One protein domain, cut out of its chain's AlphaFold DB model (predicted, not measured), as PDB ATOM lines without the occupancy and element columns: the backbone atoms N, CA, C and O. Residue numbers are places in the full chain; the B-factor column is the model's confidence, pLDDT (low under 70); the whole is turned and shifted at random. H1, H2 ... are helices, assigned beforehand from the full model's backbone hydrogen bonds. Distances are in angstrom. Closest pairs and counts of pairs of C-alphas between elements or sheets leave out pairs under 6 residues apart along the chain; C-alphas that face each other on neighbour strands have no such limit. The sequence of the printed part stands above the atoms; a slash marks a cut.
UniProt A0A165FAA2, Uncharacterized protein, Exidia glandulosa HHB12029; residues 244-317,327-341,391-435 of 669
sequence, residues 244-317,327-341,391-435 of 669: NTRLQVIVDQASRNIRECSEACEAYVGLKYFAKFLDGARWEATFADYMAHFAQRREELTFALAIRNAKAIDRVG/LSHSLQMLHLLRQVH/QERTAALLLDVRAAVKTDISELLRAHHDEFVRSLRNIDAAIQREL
ATOM      1  N   ASN A 244     123.835 163.320 142.498       61.56
ATOM      2  CA  ASN A 244     123.437 162.818 143.802       61.56
ATOM      3  C   ASN A 244     123.585 163.930 144.858       61.56
ATOM      4  O   ASN A 244     124.509 164.736 144.745       61.56
ATOM      5  N   THR A 245     122.728 163.957 145.879       74.50
ATOM      6  CA  THR A 245     122.635 165.044 146.879       74.50
ATOM      7  C   THR A 245     123.994 165.496 147.430       74.50
ATOM      8  O   THR A 245     124.227 166.686 147.603       74.50
ATOM      9  N   ARG A 246     124.950 164.573 147.608       80.50
ATOM     10  CA  ARG A 246     126.325 164.896 148.030       80.50
ATOM     11  C   ARG A 246     127.111 165.741 147.024       80.50
ATOM     12  O   ARG A 246     127.842 166.635 147.433       80.50
ATOM     13  N   LEU A 247     127.008 165.452 145.730       83.75
ATOM     14  CA  LEU A 247     127.726 166.230 144.725       83.75
ATOM     15  C   LEU A 247     126.991 167.532 144.391       83.75
ATOM     16  O   LEU A 247     127.647 168.512 144.070       83.75
ATOM     17  N   GLN A 248     125.672 167.591 144.599       84.31
ATOM     18  CA  GLN A 248     124.951 168.863 144.626       84.31
ATOM     19  C   GLN A 248     125.492 169.793 145.726       84.31
ATOM     20  O   GLN A 248     125.827 170.928 145.423       84.31
ATOM     21  N   VAL A 249     125.716 169.294 146.951       91.50
ATOM     22  CA  VAL A 249     126.324 170.092 148.038       91.50
ATOM     23  C   VAL A 249     127.708 170.633 147.660       91.50
ATOM     24  O   VAL A 249     128.000 171.799 147.916       91.50
ATOM     25  N   ILE A 250     128.564 169.817 147.032       89.94
ATOM     26  CA  ILE A 250     129.906 170.260 146.613       89.94
ATOM     27  C   ILE A 250     129.807 171.305 145.489       89.94
ATOM     28  O   ILE A 250     130.532 172.298 145.525       89.94
ATOM     29  N   VAL A 251     128.899 171.123 144.524       86.19
ATOM     30  CA  VAL A 251     128.646 172.098 143.448       86.19
ATOM     31  C   VAL A 251     128.093 173.409 144.012       86.19
ATOM     32  O   VAL A 251     128.578 174.476 143.643       86.19
ATOM     33  N   ASP A 252     127.154 173.356 144.956       89.50
ATOM     34  CA  ASP A 252     126.607 174.540 145.622       89.50
ATOM     35  C   ASP A 252     127.705 175.283 146.394       89.50
ATOM     36  O   ASP A 252     127.815 176.509 146.321       89.50
ATOM     37  N   GLN A 253     128.583 174.555 147.086       94.56
ATOM     38  CA  GLN A 253     129.734 175.133 147.775       94.56
ATOM     39  C   GLN A 253     130.745 175.753 146.796       94.56
ATOM     40  O   GLN A 253     131.222 176.860 147.035       94.56
ATOM     41  N   ALA A 254     131.035 175.087 145.676       89.06
ATOM     42  CA  ALA A 254     131.880 175.636 144.621       89.06
ATOM     43  C   ALA A 254     131.266 176.911 144.024       89.06
ATOM     44  O   ALA A 254     131.970 177.901 143.854       89.06
ATOM     45  N   SER A 255     129.951 176.931 143.787       89.06
ATOM     46  CA  SER A 255     129.233 178.104 143.273       89.06
ATOM     47  C   SER A 255     129.305 179.305 144.223       89.06
ATOM     48  O   SER A 255     129.496 180.436 143.772       89.06
ATOM     49  N   ARG A 256     129.232 179.067 145.542       93.88
ATOM     50  CA  ARG A 256     129.426 180.104 146.566       93.88
ATOM     51  C   ARG A 256     130.844 180.658 146.533       93.88
ATOM     52  O   ARG A 256     131.001 181.863 146.380       93.88
ATOM     53  N   ASN A 257     131.851 179.788 146.537       93.00
ATOM     54  CA  ASN A 257     133.255 180.198 146.457       93.00
ATOM     55  C   ASN A 257     133.549 180.995 145.168       93.00
ATOM     56  O   ASN A 257     134.298 181.968 145.188       93.00
ATOM     57  N   ILE A 258     132.943 180.604 144.038       89.94
ATOM     58  CA  ILE A 258     133.031 181.320 142.754       89.94
ATOM     59  C   ILE A 258     132.465 182.732 142.902       89.94
ATOM     60  O   ILE A 258     133.099 183.706 142.496       89.94
ATOM     61  N   ARG A 259     131.269 182.846 143.481       93.56
ATOM     62  CA  ARG A 259     130.600 184.128 143.684       93.56
ATOM     63  C   ARG A 259     131.419 185.042 144.594       93.56
ATOM     64  O   ARG A 259     131.694 186.171 144.204       93.56
ATOM     65  N   GLU A 260     131.869 184.543 145.738       94.06
ATOM     66  CA  GLU A 260     132.701 185.288 146.690       94.06
ATOM     67  C   GLU A 260     134.018 185.753 146.050       94.06
ATOM     68  O   GLU A 260     134.389 186.921 146.156       94.06
ATOM     69  N   CYS A 261     134.673 184.885 145.271       96.06
ATOM     70  CA  CYS A 261     135.859 185.254 144.503       96.06
ATOM     71  C   CYS A 261     135.560 186.357 143.472       96.06
ATOM     72  O   CYS A 261     136.370 187.266 143.287       96.06
ATOM     73  N   SER A 262     134.399 186.313 142.808       90.00
ATOM     74  CA  SER A 262     134.007 187.349 141.844       90.00
ATOM     75  C   SER A 262     133.731 188.698 142.512       90.00
ATOM     76  O   SER A 262     134.204 189.718 142.012       90.00
ATOM     77  N   GLU A 263     133.074 188.699 143.674       93.81
ATOM     78  CA  GLU A 263     132.846 189.895 144.492       93.81
ATOM     79  C   GLU A 263     134.193 190.476 144.973       93.81
ATOM     80  O   GLU A 263     134.440 191.677 144.849       93.81
ATOM     81  N   ALA A 264     135.126 189.619 145.403       93.50
ATOM     82  CA  ALA A 264     136.491 190.013 145.750       93.50
ATOM     83  C   ALA A 264     137.274 190.586 144.551       93.50
ATOM     84  O   ALA A 264     137.991 191.577 144.697       93.50
ATOM     85  N   CYS A 265     137.121 190.020 143.350       91.56
ATOM     86  CA  CYS A 265     137.722 190.564 142.129       91.56
ATOM     87  C   CYS A 265     137.165 191.951 141.784       91.56
ATOM     88  O   CYS A 265     137.932 192.838 141.405       91.56
ATOM     89  N   GLU A 266     135.852 192.157 141.903       91.75
ATOM     90  CA  GLU A 266     135.226 193.461 141.659       91.75
ATOM     91  C   GLU A 266     135.702 194.507 142.669       91.75
ATOM     92  O   GLU A 266     136.096 195.608 142.267       91.75
ATOM     93  N   ALA A 267     135.761 194.141 143.953       93.94
ATOM     94  CA  ALA A 267     136.316 194.985 145.006       93.94
ATOM     95  C   ALA A 267     137.776 195.353 144.705       93.94
ATOM     96  O   ALA A 267     138.122 196.535 144.686       93.94
ATOM     97  N   TYR A 268     138.614 194.370 144.354       92.94
ATOM     98  CA  TYR A 268     139.999 194.617 143.959       92.94
ATOM     99  C   TYR A 268     140.085 195.564 142.761       92.94
ATOM    100  O   TYR A 268     140.852 196.521 142.797       92.94
ATOM    101  N   VAL A 269     139.287 195.371 141.706       91.12
ATOM    102  CA  VAL A 269     139.286 196.247 140.519       91.12
ATOM    103  C   VAL A 269     138.848 197.673 140.864       91.12
ATOM    104  O   VAL A 269     139.430 198.614 140.312       91.12
ATOM    105  N   GLY A 270     137.904 197.843 141.792       90.81
ATOM    106  CA  GLY A 270     137.425 199.139 142.278       90.81
ATOM    107  C   GLY A 270     138.463 199.956 143.054       90.81
ATOM    108  O   GLY A 270     138.359 201.183 143.110       90.81
ATOM    109  N   LEU A 271     139.506 199.318 143.596       90.88
ATOM    110  CA  LEU A 271     140.545 200.013 144.356       90.88
ATOM    111  C   LEU A 271     141.383 200.966 143.487       90.88
ATOM    112  O   LEU A 271     141.767 200.674 142.344       90.88
ATOM    113  N   LYS A 272     141.734 202.117 144.072       91.69
ATOM    114  CA  LYS A 272     142.720 203.049 143.503       91.69
ATOM    115  C   LYS A 272     144.089 202.360 143.410       91.69
ATOM    116  O   LYS A 272     144.410 201.491 144.212       91.69
ATOM    117  N   TYR A 273     144.920 202.769 142.450       85.31
ATOM    118  CA  TYR A 273     146.209 202.120 142.157       85.31
ATOM    119  C   TYR A 273     147.124 201.953 143.387       85.31
ATOM    120  O   TYR A 273     147.661 200.873 143.601       85.31
ATOM    121  N   PHE A 274     147.257 202.988 144.221       73.25
ATOM    122  CA  PHE A 274     148.084 202.909 145.432       73.25
ATOM    123  C   PHE A 274     147.512 201.952 146.489       73.25
ATOM    124  O   PHE A 274     148.282 201.232 147.114       73.25
ATOM    125  N   ALA A 275     146.185 201.874 146.634       84.50
ATOM    126  CA  ALA A 275     145.544 200.899 147.520       84.50
ATOM    127  C   ALA A 275     145.824 199.462 147.057       84.50
ATOM    128  O   ALA A 275     146.228 198.627 147.855       84.50
ATOM    129  N   LYS A 276     145.738 199.201 145.745       88.88
ATOM    130  CA  LYS A 276     146.077 197.890 145.159       88.88
ATOM    131  C   LYS A 276     147.513 197.457 145.437       88.88
ATOM    132  O   LYS A 276     147.754 196.276 145.638       88.88
ATOM    133  N   PHE A 277     148.459 198.392 145.403       84.06
ATOM    134  CA  PHE A 277     149.874 198.085 145.602       84.06
ATOM    135  C   PHE A 277     150.182 197.715 147.058       84.06
ATOM    136  O   PHE A 277     150.890 196.747 147.313       84.06
ATOM    137  N   LEU A 278     149.620 198.457 148.013       86.38
ATOM    138  CA  LEU A 278     149.940 198.304 149.435       86.38
ATOM    139  C   LEU A 278     149.142 197.177 150.090       86.38
ATOM    140  O   LEU A 278     149.692 196.427 150.891       86.38
ATOM    141  N   ASP A 279     147.895 196.981 149.660       89.50
ATOM    142  CA  ASP A 279     147.115 195.789 149.988       89.50
ATOM    143  C   ASP A 279     147.438 194.605 149.075       89.50
ATOM    144  O   ASP A 279     146.782 193.568 149.166       89.50
ATOM    145  N   GLY A 280     148.440 194.727 148.198       87.75
ATOM    146  CA  GLY A 280     148.784 193.700 147.219       87.75
ATOM    147  C   GLY A 280     148.982 192.335 147.873       87.75
ATOM    148  O   GLY A 280     148.342 191.374 147.463       87.75
ATOM    149  N   ALA A 281     149.755 192.273 148.962       84.44
ATOM    150  CA  ALA A 281     149.992 191.037 149.713       84.44
ATOM    151  C   ALA A 281     148.721 190.480 150.388       84.44
ATOM    152  O   ALA A 281     148.544 189.269 150.492       84.44
ATOM    153  N   ARG A 282     147.812 191.359 150.829       89.69
ATOM    154  CA  ARG A 282     146.519 190.992 151.430       89.69
ATOM    155  C   ARG A 282     145.583 190.372 150.403       89.69
ATOM    156  O   ARG A 282     144.993 189.322 150.643       89.69
ATOM    157  N   TRP A 283     145.452 191.033 149.258       94.06
ATOM    158  CA  TRP A 283     144.665 190.534 148.140       94.06
ATOM    159  C   TRP A 283     145.283 189.273 147.554       94.06
ATOM    160  O   TRP A 283     144.547 188.365 147.201       94.06
ATOM    161  N   GLU A 284     146.610 189.169 147.516       88.69
ATOM    162  CA  GLU A 284     147.306 187.946 147.124       88.69
ATOM    163  C   GLU A 284     146.985 186.789 148.071       88.69
ATOM    164  O   GLU A 284     146.626 185.724 147.583       88.69
ATOM    165  N   ALA A 285     147.009 187.000 149.393       94.00
ATOM    166  CA  ALA A 285     146.570 185.994 150.364       94.00
ATOM    167  C   ALA A 285     145.091 185.621 150.166       94.00
ATOM    168  O   ALA A 285     144.759 184.448 150.057       94.00
ATOM    169  N   THR A 286     144.217 186.616 149.989       94.56
ATOM    170  CA  THR A 286     142.782 186.402 149.737       94.56
ATOM    171  C   THR A 286     142.549 185.588 148.456       94.56
ATOM    172  O   THR A 286     141.745 184.658 148.419       94.56
ATOM    173  N   PHE A 287     143.263 185.908 147.373       94.12
ATOM    174  CA  PHE A 287     143.190 185.152 146.126       94.12
ATOM    175  C   PHE A 287     143.834 183.771 146.258       94.12
ATOM    176  O   PHE A 287     143.334 182.824 145.653       94.12
ATOM    177  N   ALA A 288     144.893 183.624 147.056       93.38
ATOM    178  CA  ALA A 288     145.483 182.331 147.381       93.38
ATOM    179  C   ALA A 288     144.497 181.435 148.140       93.38
ATOM    180  O   ALA A 288     144.378 180.261 147.791       93.38
ATOM    181  N   ASP A 289     143.723 181.990 149.072       95.88
ATOM    182  CA  ASP A 289     142.666 181.272 149.787       95.88
ATOM    183  C   ASP A 289     141.557 180.821 148.829       95.88
ATOM    184  O   ASP A 289     141.180 179.648 148.825       95.88
ATOM    185  N   TYR A 290     141.094 181.694 147.924       95.31
ATOM    186  CA  TYR A 290     140.134 181.290 146.887       95.31
ATOM    187  C   TYR A 290     140.696 180.205 145.959       95.31
ATOM    188  O   TYR A 290     139.979 179.267 145.608       95.31
ATOM    189  N   MET A 291     141.977 180.277 145.588       90.44
ATOM    190  CA  MET A 291     142.631 179.221 144.808       90.44
ATOM    191  C   MET A 291     142.713 177.901 145.575       90.44
ATOM    192  O   MET A 291     142.449 176.849 144.990       90.44
ATOM    193  N   ALA A 292     143.042 177.937 146.868       93.75
ATOM    194  CA  ALA A 292     143.054 176.762 147.729       93.75
ATOM    195  C   ALA A 292     141.648 176.154 147.840       93.75
ATOM    196  O   ALA A 292     141.478 174.947 147.677       93.75
ATOM    197  N   HIS A 293     140.623 176.992 148.006       94.69
ATOM    198  CA  HIS A 293     139.230 176.570 147.984       94.69
ATOM    199  C   HIS A 293     138.826 175.942 146.648       94.69
ATOM    200  O   HIS A 293     138.165 174.907 146.649       94.69
ATOM    201  N   PHE A 294     139.216 176.506 145.503       91.31
ATOM    202  CA  PHE A 294     138.929 175.897 144.200       91.31
ATOM    203  C   PHE A 294     139.665 174.573 144.002       91.31
ATOM    204  O   PHE A 294     139.062 173.617 143.516       91.31
ATOM    205  N   ALA A 295     140.926 174.472 144.432       88.44
ATOM    206  CA  ALA A 295     141.671 173.217 144.410       88.44
ATOM    207  C   ALA A 295     140.979 172.145 145.268       88.44
ATOM    208  O   ALA A 295     140.731 171.044 144.775       88.44
ATOM    209  N   GLN A 296     140.570 172.499 146.490       94.38
ATOM    210  CA  GLN A 296     139.816 171.624 147.386       94.38
ATOM    211  C   GLN A 296     138.490 171.175 146.760       94.38
ATOM    212  O   GLN A 296     138.195 169.982 146.727       94.38
ATOM    213  N   ARG A 297     137.678 172.100 146.224       93.06
ATOM    214  CA  ARG A 297     136.397 171.735 145.592       93.06
ATOM    215  C   ARG A 297     136.606 170.854 144.373       93.06
ATOM    216  O   ARG A 297     135.845 169.915 144.181       93.06
ATOM    217  N   ARG A 298     137.651 171.095 143.582       87.94
ATOM    218  CA  ARG A 298     138.015 170.233 142.454       87.94
ATOM    219  C   ARG A 298     138.385 168.822 142.910       87.94
ATOM    220  O   ARG A 298     137.941 167.867 142.281       87.94
ATOM    221  N   GLU A 299     139.153 168.666 143.985       90.38
ATOM    222  CA  GLU A 299     139.467 167.352 144.562       90.38
ATOM    223  C   GLU A 299     138.209 166.643 145.073       90.38
ATOM    224  O   GLU A 299     137.985 165.480 144.744       90.38
ATOM    225  N   GLU A 300     137.334 167.350 145.791       91.19
ATOM    226  CA  GLU A 300     136.061 166.807 146.275       91.19
ATOM    227  C   GLU A 300     135.116 166.407 145.129       91.19
ATOM    228  O   GLU A 300     134.519 165.327 145.172       91.19
ATOM    229  N   LEU A 301     135.000 167.244 144.089       86.69
ATOM    230  CA  LEU A 301     134.241 166.953 142.869       86.69
ATOM    231  C   LEU A 301     134.818 165.714 142.175       86.69
ATOM    232  O   LEU A 301     134.073 164.793 141.842       86.69
ATOM    233  N   THR A 302     136.142 165.663 142.003       81.69
ATOM    234  CA  THR A 302     136.845 164.539 141.365       81.69
ATOM    235  C   THR A 302     136.641 163.258 142.158       81.69
ATOM    236  O   THR A 302     136.335 162.230 141.570       81.69
ATOM    237  N   PHE A 303     136.733 163.306 143.486       87.62
ATOM    238  CA  PHE A 303     136.492 162.163 144.361       87.62
ATOM    239  C   PHE A 303     135.037 161.684 144.295       87.62
ATOM    240  O   PHE A 303     134.774 160.489 144.170       87.62
ATOM    241  N   ALA A 304     134.067 162.601 144.326       85.50
ATOM    242  CA  ALA A 304     132.653 162.259 144.206       85.50
ATOM    243  C   ALA A 304     132.314 161.661 142.829       85.50
ATOM    244  O   ALA A 304     131.544 160.699 142.747       85.50
ATOM    245  N   LEU A 305     132.911 162.194 141.757       80.88
ATOM    246  CA  LEU A 305     132.819 161.631 140.413       80.88
ATOM    247  C   LEU A 305     133.526 160.282 140.326       80.88
ATOM    248  O   LEU A 305     132.954 159.365 139.759       80.88
ATOM    249  N   ALA A 306     134.701 160.121 140.931       78.62
ATOM    250  CA  ALA A 306     135.432 158.862 140.971       78.62
ATOM    251  C   ALA A 306     134.647 157.786 141.720       78.62
ATOM    252  O   ALA A 306     134.571 156.679 141.224       78.62
ATOM    253  N   ILE A 307     133.978 158.091 142.839       80.50
ATOM    254  CA  ILE A 307     133.077 157.137 143.512       80.50
ATOM    255  C   ILE A 307     131.873 156.809 142.633       80.50
ATOM    256  O   ILE A 307     131.444 155.659 142.571       80.50
ATOM    257  N   ARG A 308     131.275 157.807 141.974       75.44
ATOM    258  CA  ARG A 308     130.126 157.572 141.092       75.44
ATOM    259  C   ARG A 308     130.526 156.708 139.901       75.44
ATOM    260  O   ARG A 308     129.786 155.793 139.552       75.44
ATOM    261  N   ASN A 309     131.682 156.997 139.325       71.81
ATOM    262  CA  ASN A 309     132.262 156.262 138.223       71.81
ATOM    263  C   ASN A 309     132.723 154.895 138.695       71.81
ATOM    264  O   ASN A 309     132.411 153.960 138.007       71.81
ATOM    265  N   ALA A 310     133.316 154.729 139.874       68.94
ATOM    266  CA  ALA A 310     133.637 153.431 140.462       68.94
ATOM    267  C   ALA A 310     132.368 152.620 140.712       68.94
ATOM    268  O   ALA A 310     132.336 151.469 140.358       68.94
ATOM    269  N   LYS A 311     131.255 153.207 141.164       70.62
ATOM    270  CA  LYS A 311     129.961 152.496 141.218       70.62
ATOM    271  C   LYS A 311     129.380 152.188 139.837       70.62
ATOM    272  O   LYS A 311     128.592 151.257 139.696       70.62
ATOM    273  N   ALA A 312     129.697 152.999 138.831       60.88
ATOM    274  CA  ALA A 312     129.336 152.743 137.440       60.88
ATOM    275  C   ALA A 312     130.298 151.750 136.767       60.88
ATOM    276  O   ALA A 312     129.879 151.059 135.853       60.88
ATOM    277  N   ILE A 313     131.538 151.647 137.245       52.38
ATOM    278  CA  ILE A 313     132.626 150.791 136.779       52.38
ATOM    279  C   ILE A 313     132.624 149.475 137.543       52.38
ATOM    280  O   ILE A 313     132.886 148.476 136.936       52.38
ATOM    281  N   ASP A 314     132.153 149.368 138.774       56.19
ATOM    282  CA  ASP A 314     131.798 148.094 139.411       56.19
ATOM    283  C   ASP A 314     130.597 147.466 138.684       56.19
ATOM    284  O   ASP A 314     130.393 146.257 138.710       56.19
ATOM    285  N   ARG A 315     129.814 148.293 137.971       52.09
ATOM    286  CA  ARG A 315     128.838 147.840 136.967       52.09
ATOM    287  C   ARG A 315     129.445 147.634 135.567       52.09
ATOM    288  O   ARG A 315     128.771 147.061 134.721       52.09
ATOM    289  N   VAL A 316     130.670 148.103 135.313       43.34
ATOM    290  CA  VAL A 316     131.420 148.039 134.034       43.34
ATOM    291  C   VAL A 316     132.821 147.423 134.274       43.34
ATOM    292  O   VAL A 316     133.791 147.784 133.619       43.34
ATOM    293  N   GLY A 317     132.950 146.487 135.230       41.91
ATOM    294  CA  GLY A 317     134.226 146.078 135.858       41.91
ATOM    295  C   GLY A 317     135.206 145.383 134.922       41.91
ATOM    296  O   GLY A 317     136.332 145.082 135.300       41.91
ATOM    297  N   LEU A 327     146.645 165.498 139.471       51.34
ATOM    298  CA  LEU A 327     147.511 166.262 140.390       51.34
ATOM    299  C   LEU A 327     148.535 167.156 139.658       51.34
ATOM    300  O   LEU A 327     148.990 168.165 140.196       51.34
ATOM    301  N   SER A 328     148.866 166.832 138.403       58.59
ATOM    302  CA  SER A 328     149.825 167.611 137.604       58.59
ATOM    303  C   SER A 328     149.308 169.017 137.250       58.59
ATOM    304  O   SER A 328     150.092 169.945 137.037       58.59
ATOM    305  N   HIS A 329     147.984 169.210 137.255       54.47
ATOM    306  CA  HIS A 329     147.349 170.402 136.699       54.47
ATOM    307  C   HIS A 329     147.277 171.598 137.675       54.47
ATOM    308  O   HIS A 329     147.388 172.747 137.251       54.47
ATOM    309  N   SER A 330     147.147 171.383 138.996       50.94
ATOM    310  CA  SER A 330     147.186 172.486 139.994       50.94
ATOM    311  C   SER A 330     148.561 173.139 140.086       50.94
ATOM    312  O   SER A 330     148.666 174.362 140.183       50.94
ATOM    313  N   LEU A 331     149.620 172.331 140.030       61.31
ATOM    314  CA  LEU A 331     150.992 172.831 140.066       61.31
ATOM    315  C   LEU A 331     151.319 173.654 138.811       61.31
ATOM    316  O   LEU A 331     152.003 174.674 138.912       61.31
ATOM    317  N   GLN A 332     150.756 173.288 137.653       66.81
ATOM    318  CA  GLN A 332     150.837 174.107 136.440       66.81
ATOM    319  C   GLN A 332     150.123 175.461 136.589       66.81
ATOM    320  O   GLN A 332     150.670 176.475 136.160       66.81
ATOM    321  N   MET A 333     148.957 175.525 137.240       62.25
ATOM    322  CA  MET A 333     148.210 176.782 137.430       62.25
ATOM    323  C   MET A 333     148.969 177.797 138.308       62.25
ATOM    324  O   MET A 333     149.099 178.966 137.943       62.25
ATOM    325  N   LEU A 334     149.536 177.348 139.434       63.44
ATOM    326  CA  LEU A 334     150.369 178.193 140.305       63.44
ATOM    327  C   LEU A 334     151.644 178.668 139.596       63.44
ATOM    328  O   LEU A 334     152.083 179.806 139.781       63.44
ATOM    329  N   HIS A 335     152.226 177.812 138.754       68.06
ATOM    330  CA  HIS A 335     153.373 178.180 137.933       68.06
ATOM    331  C   HIS A 335     153.015 179.283 136.925       68.06
ATOM    332  O   HIS A 335     153.777 180.239 136.774       68.06
ATOM    333  N   LEU A 336     151.838 179.206 136.297       70.88
ATOM    334  CA  LEU A 336     151.364 180.228 135.364       70.88
ATOM    335  C   LEU A 336     151.156 181.581 136.047       70.88
ATOM    336  O   LEU A 336     151.587 182.587 135.498       70.88
ATOM    337  N   LEU A 337     150.571 181.625 137.248       66.88
ATOM    338  CA  LEU A 337     150.368 182.883 137.983       66.88
ATOM    339  C   LEU A 337     151.688 183.576 138.329       66.88
ATOM    340  O   LEU A 337     151.832 184.774 138.078       66.88
ATOM    341  N   ARG A 338     152.696 182.809 138.765       71.81
ATOM    342  CA  ARG A 338     154.059 183.321 138.991       71.81
ATOM    343  C   ARG A 338     154.708 183.883 137.724       71.81
ATOM    344  O   ARG A 338     155.510 184.814 137.807       71.81
ATOM    345  N   GLN A 339     154.356 183.365 136.548       73.38
ATOM    346  CA  GLN A 339     154.857 183.879 135.271       73.38
ATOM    347  C   GLN A 339     154.206 185.210 134.845       73.38
ATOM    348  O   GLN A 339     154.805 185.930 134.046       73.38
ATOM    349  N   VAL A 340     153.035 185.585 135.382       73.75
ATOM    350  CA  VAL A 340     152.316 186.823 134.992       73.75
ATOM    351  C   VAL A 340     152.775 188.070 135.767       73.75
ATOM    352  O   VAL A 340     152.255 189.163 135.537       73.75
ATOM    353  N   HIS A 341     153.734 187.965 136.689       78.19
ATOM    354  CA  HIS A 341     154.255 189.147 137.385       78.19
ATOM    355  C   HIS A 341     155.144 189.987 136.464       78.19
ATOM    356  O   HIS A 341     156.024 189.463 135.756       78.19
ATOM    357  N   GLN A 391     154.306 215.633 146.254       69.62
ATOM    358  CA  GLN A 391     154.764 215.007 147.495       69.62
ATOM    359  C   GLN A 391     153.726 215.082 148.629       69.62
ATOM    360  O   GLN A 391     153.523 214.101 149.339       69.62
ATOM    361  N   GLU A 392     153.007 216.199 148.778       76.50
ATOM    362  CA  GLU A 392     151.901 216.283 149.750       76.50
ATOM    363  C   GLU A 392     150.721 215.389 149.356       76.50
ATOM    364  O   GLU A 392     150.104 214.745 150.206       76.50
ATOM    365  N   ARG A 393     150.419 215.287 148.055       74.56
ATOM    366  CA  ARG A 393     149.364 214.393 147.562       74.56
ATOM    367  C   ARG A 393     149.723 212.923 147.717       74.56
ATOM    368  O   ARG A 393     148.836 212.136 148.043       74.56
ATOM    369  N   THR A 394     150.983 212.542 147.500       69.12
ATOM    370  CA  THR A 394     151.431 211.174 147.781       69.12
ATOM    371  C   THR A 394     151.411 210.904 149.278       69.12
ATOM    372  O   THR A 394     150.901 209.861 149.660       69.12
ATOM    373  N   ALA A 395     151.822 211.845 150.134       74.19
ATOM    374  CA  ALA A 395     151.719 211.692 151.588       74.19
ATOM    375  C   ALA A 395     150.264 211.501 152.064       74.19
ATOM    376  O   ALA A 395     149.985 210.586 152.838       74.19
ATOM    377  N   ALA A 396     149.317 212.294 151.551       78.94
ATOM    378  CA  ALA A 396     147.897 212.144 151.870       78.94
ATOM    379  C   ALA A 396     147.318 210.811 151.359       78.94
ATOM    380  O   ALA A 396     146.611 210.126 152.096       78.94
ATOM    381  N   LEU A 397     147.657 210.401 150.129       72.50
ATOM    382  CA  LEU A 397     147.288 209.086 149.590       72.50
ATOM    383  C   LEU A 397     147.880 207.943 150.415       72.50
ATOM    384  O   LEU A 397     147.223 206.928 150.595       72.50
ATOM    385  N   LEU A 398     149.099 208.092 150.924       66.38
ATOM    386  CA  LEU A 398     149.750 207.080 151.749       66.38
ATOM    387  C   LEU A 398     149.088 206.936 153.113       66.38
ATOM    388  O   LEU A 398     148.967 205.819 153.606       66.38
ATOM    389  N   LEU A 399     148.615 208.034 153.699       76.06
ATOM    390  CA  LEU A 399     147.843 208.007 154.939       76.06
ATOM    391  C   LEU A 399     146.498 207.290 154.732       76.06
ATOM    392  O   LEU A 399     146.126 206.441 155.539       76.06
ATOM    393  N   ASP A 400     145.841 207.559 153.602       77.12
ATOM    394  CA  ASP A 400     144.583 206.924 153.189       77.12
ATOM    395  C   ASP A 400     144.773 205.423 152.913       77.12
ATOM    396  O   ASP A 400     143.986 204.583 153.348       77.12
ATOM    397  N   VAL A 401     145.875 205.047 152.257       68.62
ATOM    398  CA  VAL A 401     146.164 203.634 152.012       68.62
ATOM    399  C   VAL A 401     146.636 202.923 153.274       68.62
ATOM    400  O   VAL A 401     146.269 201.778 153.490       68.62
ATOM    401  N   ARG A 402     147.382 203.576 154.165       69.56
ATOM    402  CA  ARG A 402     147.714 202.990 155.469       69.56
ATOM    403  C   ARG A 402     146.453 202.747 156.296       69.56
ATOM    404  O   ARG A 402     146.384 201.738 156.991       69.56
ATOM    405  N   ALA A 403     145.466 203.641 156.211       77.62
ATOM    406  CA  ALA A 403     144.154 203.428 156.810       77.62
ATOM    407  C   ALA A 403     143.435 202.227 156.167       77.62
ATOM    408  O   ALA A 403     142.973 201.360 156.901       77.62
ATOM    409  N   ALA A 404     143.444 202.111 154.832       67.81
ATOM    410  CA  ALA A 404     142.850 200.984 154.098       67.81
ATOM    411  C   ALA A 404     143.523 199.622 154.395       67.81
ATOM    412  O   ALA A 404     142.845 198.616 154.611       67.81
ATOM    413  N   VAL A 405     144.856 199.608 154.494       65.81
ATOM    414  CA  VAL A 405     145.658 198.421 154.835       65.81
ATOM    415  C   VAL A 405     145.413 197.984 156.275       65.81
ATOM    416  O   VAL A 405     145.424 196.786 156.568       65.81
ATOM    417  N   LYS A 406     145.157 198.943 157.175       70.31
ATOM    418  CA  LYS A 406     144.803 198.673 158.573       70.31
ATOM    419  C   LYS A 406     143.358 198.213 158.759       70.31
ATOM    420  O   LYS A 406     143.123 197.416 159.659       70.31
ATOM    421  N   THR A 407     142.405 198.694 157.958       77.50
ATOM    422  CA  THR A 407     141.016 198.203 158.010       77.50
ATOM    423  C   THR A 407     140.958 196.767 157.525       77.50
ATOM    424  O   THR A 407     141.324 196.515 156.383       77.50
ATOM    425  N   ASP A 408     140.507 195.841 158.367       68.44
ATOM    426  CA  ASP A 408     140.428 194.407 158.071       68.44
ATOM    427  C   ASP A 408     139.793 194.146 156.684       68.44
ATOM    428  O   ASP A 408     138.776 194.750 156.331       68.44
ATOM    429  N   ILE A 409     140.400 193.260 155.874       63.19
ATOM    430  CA  ILE A 409     139.858 192.847 154.559       63.19
ATOM    431  C   ILE A 409     138.417 192.409 154.713       63.19
ATOM    432  O   ILE A 409     137.582 192.734 153.877       63.19
ATOM    433  N   SER A 410     138.143 191.680 155.787       57.19
ATOM    434  CA  SER A 410     136.833 191.120 156.081       57.19
ATOM    435  C   SER A 410     135.790 192.227 156.222       57.19
ATOM    436  O   SER A 410     134.664 192.092 155.750       57.19
ATOM    437  N   GLU A 411     136.178 193.358 156.808       72.00
ATOM    438  CA  GLU A 411     135.324 194.523 157.023       72.00
ATOM    439  C   GLU A 411     135.133 195.328 155.727       72.00
ATOM    440  O   GLU A 411     134.015 195.734 155.406       72.00
ATOM    441  N   LEU A 412     136.191 195.463 154.918       71.44
ATOM    442  CA  LEU A 412     136.133 196.085 153.592       71.44
ATOM    443  C   LEU A 412     135.268 195.271 152.610       71.44
ATOM    444  O   LEU A 412     134.421 195.830 151.910       71.44
ATOM    445  N   LEU A 413     135.457 193.949 152.576       60.41
ATOM    446  CA  LEU A 413     134.653 193.011 151.788       60.41
ATOM    447  C   LEU A 413     133.196 193.057 152.232       60.41
ATOM    448  O   LEU A 413     132.309 193.102 151.386       60.41
ATOM    449  N   ARG A 414     132.937 193.110 153.543       70.94
ATOM    450  CA  ARG A 414     131.580 193.224 154.080       70.94
ATOM    451  C   ARG A 414     130.915 194.544 153.690       70.94
ATOM    452  O   ARG A 414     129.762 194.530 153.274       70.94
ATOM    453  N   ALA A 415     131.635 195.665 153.744       73.75
ATOM    454  CA  ALA A 415     131.114 196.964 153.319       73.75
ATOM    455  C   ALA A 415     130.763 196.988 151.820       73.75
ATOM    456  O   ALA A 415     129.684 197.453 151.442       73.75
ATOM    457  N   HIS A 416     131.633 196.432 150.969       65.75
ATOM    458  CA  HIS A 416     131.364 196.294 149.536       65.75
ATOM    459  C   HIS A 416     130.229 195.310 149.242       65.75
ATOM    460  O   HIS A 416     129.395 195.587 148.382       65.75
ATOM    461  N   HIS A 417     130.153 194.196 149.975       64.69
ATOM    462  CA  HIS A 417     129.051 193.244 149.888       64.69
ATOM    463  C   HIS A 417     127.721 193.914 150.245       64.69
ATOM    464  O   HIS A 417     126.750 193.799 149.499       64.69
ATOM    465  N   ASP A 418     127.675 194.694 151.325       74.31
ATOM    466  CA  ASP A 418     126.479 195.438 151.724       74.31
ATOM    467  C   ASP A 418     126.080 196.485 150.674       74.31
ATOM    468  O   ASP A 418     124.889 196.682 150.412       74.31
ATOM    469  N   GLU A 419     127.044 197.160 150.044       71.44
ATOM    470  CA  GLU A 419     126.789 198.093 148.942       71.44
ATOM    471  C   GLU A 419     126.263 197.379 147.689       71.44
ATOM    472  O   GLU A 419     125.278 197.825 147.093       71.44
ATOM    473  N   PHE A 420     126.843 196.233 147.340       65.19
ATOM    474  CA  PHE A 420     126.407 195.400 146.226       65.19
ATOM    475  C   PHE A 420     124.997 194.835 146.450       65.19
ATOM    476  O   PHE A 420     124.121 195.005 145.601       65.19
ATOM    477  N   VAL A 421     124.721 194.249 147.618       70.50
ATOM    478  CA  VAL A 421     123.388 193.747 147.992       70.50
ATOM    479  C   VAL A 421     122.364 194.882 148.003       70.50
ATOM    480  O   VAL A 421     121.239 194.707 147.529       70.50
ATOM    481  N   ARG A 422     122.737 196.071 148.492       78.88
ATOM    482  CA  ARG A 422     121.880 197.265 148.439       78.88
ATOM    483  C   ARG A 422     121.604 197.688 146.992       78.88
ATOM    484  O   ARG A 422     120.463 198.012 146.674       78.88
ATOM    485  N   SER A 423     122.600 197.627 146.110       70.44
ATOM    486  CA  SER A 423     122.442 197.882 144.673       70.44
ATOM    487  C   SER A 423     121.488 196.880 144.013       70.44
ATOM    488  O   SER A 423     120.559 197.286 143.318       70.44
ATOM    489  N   LEU A 424     121.625 195.582 144.311       60.56
ATOM    490  CA  LEU A 424     120.719 194.545 143.810       60.56
ATOM    491  C   LEU A 424     119.275 194.759 144.277       60.56
ATOM    492  O   LEU A 424     118.358 194.686 143.464       60.56
ATOM    493  N   ARG A 425     119.065 195.095 145.557       76.06
ATOM    494  CA  ARG A 425     117.729 195.430 146.081       76.06
ATOM    495  C   ARG A 425     117.133 196.661 145.403       76.06
ATOM    496  O   ARG A 425     115.935 196.693 145.148       76.06
ATOM    497  N   ASN A 426     117.953 197.665 145.089       79.00
ATOM    498  CA  ASN A 426     117.498 198.850 144.363       79.00
ATOM    499  C   ASN A 426     117.093 198.520 142.920       79.00
ATOM    500  O   ASN A 426     116.111 199.073 142.430       79.00
ATOM    501  N   ILE A 427     117.820 197.618 142.252       65.88
ATOM    502  CA  ILE A 427     117.472 197.134 140.909       65.88
ATOM    503  C   ILE A 427     116.166 196.334 140.957       65.88
ATOM    504  O   ILE A 427     115.274 196.602 140.159       65.88
ATOM    505  N   ASP A 428     116.017 195.420 141.915       61.16
ATOM    506  CA  ASP A 428     114.793 194.630 142.084       61.16
ATOM    507  C   ASP A 428     113.580 195.530 142.381       61.16
ATOM    508  O   ASP A 428     112.552 195.449 141.713       61.16
ATOM    509  N   ALA A 429     113.730 196.513 143.275       77.25
ATOM    510  CA  ALA A 429     112.690 197.504 143.550       77.25
ATOM    511  C   ALA A 429     112.344 198.379 142.329       77.25
ATOM    512  O   ALA A 429     111.193 198.789 142.171       77.25
ATOM    513  N   ALA A 430     113.316 198.682 141.462       74.12
ATOM    514  CA  ALA A 430     113.067 199.395 140.212       74.12
ATOM    515  C   ALA A 430     112.304 198.519 139.207       74.12
ATOM    516  O   ALA A 430     111.355 198.993 138.589       74.12
ATOM    517  N   ILE A 431     112.649 197.234 139.104       66.31
ATOM    518  CA  ILE A 431     111.944 196.260 138.260       66.31
ATOM    519  C   ILE A 431     110.494 196.089 138.731       66.31
ATOM    520  O   ILE A 431     109.575 196.140 137.917       66.31
ATOM    521  N   GLN A 432     110.268 195.973 140.042       75.75
ATOM    522  CA  GLN A 432     108.926 195.866 140.624       75.75
ATOM    523  C   GLN A 432     108.074 197.126 140.409       75.75
ATOM    524  O   GLN A 432     106.854 197.031 140.312       75.75
ATOM    525  N   ARG A 433     108.694 198.312 140.312       84.00
ATOM    526  CA  ARG A 433     107.983 199.565 139.989       84.00
ATOM    527  C   ARG A 433     107.589 199.680 138.518       84.00
ATOM    528  O   ARG A 433     106.598 200.337 138.220       84.00
ATOM    529  N   GLU A 434     108.367 199.084 137.620       77.62
ATOM    530  CA  GLU A 434     108.138 199.123 136.168       77.62
ATOM    531  C   GLU A 434     107.206 197.993 135.688       77.62
ATOM    532  O   GLU A 434     106.637 198.072 134.598       77.62
ATOM    533  N   LEU A 435     107.020 196.937 136.489       73.94
ATOM    534  CA  LEU A 435     106.117 195.835 136.164       73.94
ATOM    535  C   LEU A 435     104.644 196.242 136.366       73.94
ATOM    536  O   LEU A 435     104.270 196.712 137.443       73.94
TER     537      LEU A 435
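Overview. This is residues 244 to 317, 327 to 341 and 391 to 435 of the 669 residues of an uncharacterized protein of Exidia glandulosa HHB12029 (UniProt A0A165FAA2). Two long helices, H1 and H3, lie side by side, with H4 near H3; H2 and H5 pack together beyond one end of this pair, where H6 makes a corner with H1, residues 413 to 417 meeting residues 263 to 267, and residues 421 to 435, of which 421 to 434 belong to H6, stick out. The all-helix printed part has 134 residues with six named helices, H1 to H6 in order. It is loose, radius of gyration of the C-alphas 20.7 A, spanning 74 by 50 by 22 A.

Arrangement. H3, residues 280 to 313, touches H1, residues 245 to 270, at a shallow tilt of 20 degrees, opposite ways; the closest C-alphas, of Arg 297 and Ala 254, are 6.0 A apart. H4, residues 327 to 339, is close to H3 but not clearly touching (Ser 330 and Ala 295, closest C-alphas, 7.1 A). H6, residues 409 to 434, touches H1 with residues 413 to 417 alone, about perpendicular at 82 degrees; closest C-alphas His 416 and Ala 267, 6.8 A. H5, residues 391 to 406, touches H2, residues 273 to 278; closest C-alphas Val 401 and Ala 275, 5.3 A. Of O i to N i+4 pairs, H4 has 8 of 9 within hydrogen-bond range, the other helices every one.

Along the chain. H3 measures 47.0 A from first to last C-alpha. H1 begins at C-alpha 245 (122.635, 165.044, 146.879); H6 ends at C-alpha 434 (108.138, 199.123, 136.168).

Size, cuts and confidence. Cuts separate C-alphas 317 and 327, 24.6 A, and 341 and 391, 27.8 A. Thirty-six residues have pLDDT under 70.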